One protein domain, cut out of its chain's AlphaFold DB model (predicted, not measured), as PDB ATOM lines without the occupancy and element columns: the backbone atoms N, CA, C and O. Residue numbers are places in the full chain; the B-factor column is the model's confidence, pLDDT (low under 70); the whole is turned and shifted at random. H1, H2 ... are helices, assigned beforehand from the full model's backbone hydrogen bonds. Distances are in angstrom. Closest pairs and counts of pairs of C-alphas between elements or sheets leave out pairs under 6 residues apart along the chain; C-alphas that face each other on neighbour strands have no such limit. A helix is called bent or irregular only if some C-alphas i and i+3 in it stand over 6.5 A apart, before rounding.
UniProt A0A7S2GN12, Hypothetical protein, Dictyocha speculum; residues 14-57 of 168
ATOM      1  N   LEU A  14     -59.453  31.192 -27.167       78.12
ATOM      2  CA  LEU A  14     -58.333  30.992 -26.260       78.12
ATOM      3  C   LEU A  14     -57.988  32.344 -25.621       78.12
ATOM      4  O   LEU A  14     -57.553  33.264 -26.318       78.12
ATOM      5  N   THR A  15     -58.231  32.493 -24.321       85.81
ATOM      6  CA  THR A  15     -57.969  33.762 -23.638       85.81
ATOM      7  C   THR A  15     -56.526  33.814 -23.150       85.81
ATOM      8  O   THR A  15     -55.892  32.786 -22.903       85.81
ATOM      9  N   PHE A  16     -55.985  35.020 -22.961       86.62
ATOM     10  CA  PHE A  16     -54.644  35.167 -22.391       86.62
ATOM     11  C   PHE A  16     -54.535  34.553 -20.985       86.62
ATOM     12  O   PHE A  16     -53.485  34.006 -20.657       86.62
ATOM     13  N   SER A  17     -55.605  34.557 -20.179       87.31
ATOM     14  CA  SER A  17     -55.615  33.892 -18.866       87.31
ATOM     15  C   SER A  17     -55.479  32.372 -18.968       87.31
ATOM     16  O   SER A  17     -54.772  31.764 -18.163       87.31
ATOM     17  N   ASP A  18     -56.088  31.758 -19.984       86.69
ATOM     18  CA  ASP A  18     -55.954  30.316 -20.223       86.69
ATOM     19  C   ASP A  18     -54.519  29.968 -20.640       86.69
ATOM     20  O   ASP A  18     -53.950  28.982 -20.179       86.69
ATOM     21  N   ILE A  19     -53.889  30.823 -21.453       84.06
ATOM     22  CA  ILE A  19     -52.484  30.659 -21.850       84.06
ATOM     23  C   ILE A  19     -51.554  30.801 -20.641       84.06
ATOM     24  O   ILE A  19     -50.632  30.000 -20.496       84.06
ATOM     25  N   HIS A  20     -51.782  31.789 -19.770       87.75
ATOM     26  CA  HIS A  20     -50.971  31.997 -18.568       87.75
ATOM     27  C   HIS A  20     -51.078  30.821 -17.595       87.75
ATOM     28  O   HIS A  20     -50.055  30.253 -17.221       87.75
ATOM     29  N   SER A  21     -52.298  30.386 -17.271       90.81
ATOM     30  CA  SER A  21     -52.501  29.221 -16.400       90.81
ATOM     31  C   SER A  21     -51.896  27.941 -16.991       90.81
ATOM     32  O   SER A  21     -51.279  27.153 -16.275       90.81
ATOM     33  N   TRP A  22     -51.988  27.743 -18.310       85.69
ATOM     34  CA  TRP A  22     -51.310  26.639 -18.988       85.69
ATOM     35  C   TRP A  22     -49.778  26.748 -18.913       85.69
ATOM     36  O   TRP A  22     -49.101  25.737 -18.702       85.69
ATOM     37  N   LEU A  23     -49.224  27.953 -19.073       87.62
ATOM     38  CA  LEU A  23     -47.786  28.205 -19.006       87.62
ATOM     39  C   LEU A  23     -47.234  27.891 -17.612       87.62
ATOM     40  O   LEU A  23     -46.204  27.222 -17.522       87.62
ATOM     41  N   ASP A  24     -47.943  28.316 -16.567       88.06
ATOM     42  CA  ASP A  24     -47.588  28.064 -15.170       88.06
ATOM     43  C   ASP A  24     -47.639  26.562 -14.856       88.06
ATOM     44  O   ASP A  24     -46.686  26.008 -14.311       88.06
ATOM     45  N   ASN A  25     -48.691  25.872 -15.310       88.81
ATOM     46  CA  ASN A  25     -48.844  24.427 -15.120       88.81
ATOM     47  C   ASN A  25     -47.786  23.603 -15.869       88.81
ATOM     48  O   ASN A  25     -47.342  22.563 -15.386       88.81
ATOM     49  N   THR A  26     -47.382  24.043 -17.063       84.12
ATOM     50  CA  THR A  26     -46.430  23.304 -17.912       84.12
ATOM     51  C   THR A  26     -44.977  23.719 -17.645       84.12
ATOM     52  O   THR A  26     -44.049  23.071 -18.125       84.12
ATOM     53  N   GLY A  27     -44.748  24.820 -16.919       82.69
ATOM     54  CA  GLY A  27     -43.435  25.453 -16.756       82.69
ATOM     55  C   GLY A  27     -42.882  26.075 -18.049       82.69
ATOM     56  O   GLY A  27     -41.688  26.361 -18.151       82.69
ATOM     57  N   GLY A  28     -43.740  26.255 -19.056       85.44
ATOM     58  CA  GLY A  28     -43.464  26.955 -20.307       85.44
ATOM     59  C   GLY A  28     -42.211  26.535 -21.083       85.44
ATOM     60  O   GLY A  28     -41.852  25.361 -21.205       85.44
ATOM     61  N   HIS A  29     -41.548  27.533 -21.671       80.88
ATOM     62  CA  HIS A  29     -40.318  27.339 -22.433       80.88
ATOM     63  C   HIS A  29     -39.167  26.705 -21.623       80.88
ATOM     64  O   HIS A  29     -38.555  25.767 -22.140       80.88
ATOM     65  N   PRO A  30     -38.863  27.123 -20.372       80.56
ATOM     66  CA  PRO A  30     -37.748  26.530 -19.635       80.56
ATOM     67  C   PRO A  30     -37.979  25.052 -19.298       80.56
ATOM     68  O   PRO A  30     -37.037  24.265 -19.395       80.56
ATOM     69  N   ALA A  31     -39.210  24.635 -18.985       84.25
ATOM     70  CA  ALA A  31     -39.523  23.220 -18.770       84.25
ATOM     71  C   ALA A  31     -39.324  22.382 -20.042       84.25
ATOM     72  O   ALA A  31     -38.727  21.307 -19.987       84.25
ATOM     73  N   ARG A  32     -39.729  22.904 -21.209       82.00
ATOM     74  CA  ARG A  32     -39.482  22.248 -22.505       82.00
ATOM     75  C   ARG A  32     -37.987  22.083 -22.786       82.00
ATOM     76  O   ARG A  32     -37.575  21.025 -23.255       82.00
ATOM     77  N   LEU A  33     -37.174  23.102 -22.503       83.25
ATOM     78  CA  LEU A  33     -35.720  23.011 -22.665       83.25
ATOM     79  C   LEU A  33     -35.123  21.950 -21.733       83.25
ATOM     80  O   LEU A  33     -34.356  21.104 -22.191       83.25
ATOM     81  N   ARG A  34     -35.518  21.947 -20.454       83.62
ATOM     82  CA  ARG A  34     -35.074  20.943 -19.473       83.62
ATOM     83  C   ARG A  34     -35.434  19.524 -19.906       83.62
ATOM     84  O   ARG A  34     -34.578  18.649 -19.831       83.62
ATOM     85  N   TRP A  35     -36.648  19.314 -20.421       84.31
ATOM     86  CA  TRP A  35     -37.070  18.014 -20.942       84.31
ATOM     87  C   TRP A  35     -36.128  17.505 -22.033       84.31
ATOM     88  O   TRP A  35     -35.690  16.359 -21.987       84.31
ATOM     89  N   TRP A  36     -35.761  18.368 -22.980       81.12
ATOM     90  CA  TRP A  36     -34.832  18.011 -24.045       81.12
ATOM     91  C   TRP A  36     -33.418  17.706 -23.527       81.12
ATOM     92  O   TRP A  36     -32.777  16.773 -24.005       81.12
ATOM     93  N   ILE A  37     -32.947  18.436 -22.514       82.38
ATOM     94  CA  ILE A  37     -31.621  18.237 -21.909       82.38
ATOM     95  C   ILE A  37     -31.480  16.861 -21.250       82.38
ATOM     96  O   ILE A  37     -30.399  16.275 -21.318       82.38
ATOM     97  N   CYS A  38     -32.559  16.291 -20.702       84.38
ATOM     98  CA  CYS A  38     -32.548  14.928 -20.157       84.38
ATOM     99  C   CYS A  38     -32.101  13.872 -21.190       84.38
ATOM    100  O   CYS A  38     -31.563  12.832 -20.817       84.38
ATOM    101  N   TRP A  39     -32.258  14.145 -22.490       81.06
ATOM    102  CA  TRP A  39     -31.893  13.227 -23.576       81.06
ATOM    103  C   TRP A  39     -30.465  13.414 -24.106       81.06
ATOM    104  O   TRP A  39     -30.039  12.658 -24.986       81.06
ATOM    105  N   ARG A  40     -29.696  14.369 -23.564       79.19
ATOM    106  CA  ARG A  40     -28.348  14.726 -24.045       79.19
ATOM    107  C   ARG A  40     -27.349  13.574 -24.036       79.19
ATOM    108  O   ARG A  40     -26.505  13.468 -24.929       79.19
ATOM    109  N   GLY A  41     -27.442  12.703 -23.035       78.12
ATOM    110  CA  GLY A  41     -26.582  11.526 -22.903       78.12
ATOM    111  C   GLY A  41     -26.971  10.371 -23.829       78.12
ATOM    112  O   GLY A  41     -26.096   9.650 -24.296       78.12
ATOM    113  N   SER A  42     -28.265  10.217 -24.117       84.50
ATOM    114  CA  SER A  42     -28.825   8.964 -24.638       84.50
ATOM    115  C   SER A  42     -29.226   9.010 -26.112       84.50
ATOM    116  O   SER A  42     -29.284   7.956 -26.739       84.50
ATOM    117  N   SER A  43     -29.542  10.185 -26.670       88.12
ATOM    118  CA  SER A  43     -30.147  10.284 -28.003       88.12
ATOM    119  C   SER A  43     -29.222  10.955 -29.029       88.12
ATOM    120  O   SER A  43     -28.894  12.137 -28.875       88.12
ATOM    121  N   PRO A  44     -28.860  10.264 -30.129       88.25
ATOM    122  CA  PRO A  44     -28.153  10.875 -31.256       88.25
ATOM    123  C   PRO A  44     -28.949  12.015 -31.906       88.25
ATOM    124  O   PRO A  44     -28.374  13.020 -32.317       88.25
ATOM    125  N   LEU A  45     -30.282  11.900 -31.944       87.06
ATOM    126  CA  LEU A  45     -31.167  12.940 -32.473       87.06
ATOM    127  C   LEU A  45     -31.028  14.239 -31.678       87.06
ATOM    128  O   LEU A  45     -31.004  15.325 -32.261       87.06
ATOM    129  N   TYR A  46     -30.895  14.137 -30.353       85.88
ATOM    130  CA  TYR A  46     -30.704  15.323 -29.535       85.88
ATOM    131  C   TYR A  46     -29.377  16.014 -29.864       85.88
ATOM    132  O   TYR A  46     -29.375  17.203 -30.157       85.88
ATOM    133  N   ARG A  47     -28.269  15.264 -29.897       84.81
ATOM    134  CA  ARG A  47     -26.925  15.820 -30.140       84.81
ATOM    135  C   ARG A  47     -26.768  16.445 -31.526       84.81
ATOM    136  O   ARG A  47     -26.128  17.480 -31.664       84.81
ATOM    137  N   HIS A  48     -27.330  15.815 -32.557       87.94
ATOM    138  CA  HIS A  48     -27.095  16.238 -33.941       87.94
ATOM    139  C   HIS A  48     -28.123  17.231 -34.477       87.94
ATOM    140  O   HIS A  48     -27.806  17.984 -35.393       87.94
ATOM    141  N   ILE A  49     -29.346  17.233 -33.942       87.50
ATOM    142  CA  ILE A  49     -30.442  18.044 -34.489       87.50
ATOM    143  C   ILE A  49     -30.929  19.039 -33.444       87.50
ATOM    144  O   ILE A  49     -30.922  20.246 -33.680       87.50
ATOM    145  N   VAL A  50     -31.335  18.553 -32.273       86.81
ATOM    146  CA  VAL A  50     -32.013  19.397 -31.281       86.81
ATOM    147  C   VAL A  50     -31.051  20.374 -30.614       86.81
ATOM    148  O   VAL A  50     -31.385  21.544 -30.484       86.81
ATOM    149  N   GLU A  51     -29.857  19.940 -30.218       84.12
ATOM    150  CA  GLU A  51     -28.861  20.787 -29.554       84.12
ATOM    151  C   GLU A  51     -28.411  21.955 -30.455       84.12
ATOM    152  O   GLU A  51     -28.505  23.101 -30.004       84.12
ATOM    153  N   PRO A  52     -28.063  21.744 -31.744       85.75
ATOM    154  CA  PRO A  52     -27.824  22.850 -32.667       85.75
ATOM    155  C   PRO A  52     -29.028  23.785 -32.802       85.75
ATOM    156  O   PRO A  52     -28.863  24.997 -32.680       85.75
ATOM    157  N   LEU A  53     -30.242  23.251 -32.977       85.81
ATOM    158  CA  LEU A  53     -31.449  24.071 -33.131       85.81
ATOM    159  C   LEU A  53     -31.761  24.907 -31.884       85.81
ATOM    160  O   LEU A  53     -32.112  26.077 -32.010       85.81
ATOM    161  N   LEU A  54     -31.607  24.340 -30.686       82.56
ATOM    162  CA  LEU A  54     -31.819  25.055 -29.426       82.56
ATOM    163  C   LEU A  54     -30.721  26.088 -29.150       82.56
ATOM    164  O   LEU A  54     -30.975  27.090 -28.486       82.56
ATOM    165  N   SER A  55     -29.510  25.869 -29.665       81.06
ATOM    166  CA  SER A  55     -28.408  26.831 -29.555       81.06
ATOM    167  C   SER A  55     -28.562  28.042 -30.489       81.06
ATOM    168  O   SER A  55     -27.949  29.089 -30.257       81.06
ATOM    169  N   MET A  56     -29.394  27.937 -31.533       81.50
ATOM    170  CA  MET A  56     -29.640  29.035 -32.463       81.50
ATOM    171  C   MET A  56     -30.498  30.124 -31.813       81.50
ATOM    172  O   MET A  56     -31.668  29.935 -31.493       81.50
ATOM    173  N   ARG A  57     -29.934  31.327 -31.682       75.94
ATOM    174  CA  ARG A  57     -30.692  32.509 -31.253       75.94
ATOM    175  C   ARG A  57     -31.544  33.021 -32.415       75.94
ATOM    176  O   ARG A  57     -31.004  33.397 -33.455       75.94
TER     177      ARG A  57
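What this domain is: This is residues 14 to 57 of the 168 residues of the protein "Hypothetical protein" of Dictyocha speculum (UniProt A0A7S2GN12). Three helices make a loose hook: the longest by residues, H3, folds back near the end of H2, while H1 and H2 follow one another as a long arm, stepped at their tight link. The printed part has 44 residues with three named helices, H1, H2, H3 along the chain, and no named strand; its class is all helix. It is only just loose, close to extended, with a radius of gyration of the C-alphas of 13.5 A and spans of 38 by 21 by 13 A.

How they stand to each other: Start at H3, residues 44 to 55, which is only just irregular: C-alphas 48 and 51 are 6.6 A apart. H2, residues 28 to 37, is close to H3 but not clearly touching; the closest C-alphas, of Trp 36 and Tyr 46, are 7.4 A apart. They run opposite ways at a steep tilt of 37 degrees, only just steep. H1, residues 16 to 26, is close to H2 but not clearly touching, closest at the C-alphas of Trp 22 and Gly 28, 8.0 A. They run the same way at a shallow tilt of 28 degrees. H1 and H3 are apart. Every O i to N i+4 pair is within hydrogen-bond range in H1 and H2, and 6 of 8 in H3.

Where its parts are: Find C-alpha 44 at (-28.153, 10.875, -31.256); from there H3 runs 16.0 A to C-alpha 55. H2 spans 14.8 A, and H1 15.1 A from C-alpha 16 at (-54.644, 35.167, -22.391).

The domain as a whole: Look at Thr 15 and Gly 41: their C-alphas, the two farthest apart, are 38.5 A apart. The printed part has no cut, the link from H2 to H3 is short, and no printed residue is under 70 in pLDDT.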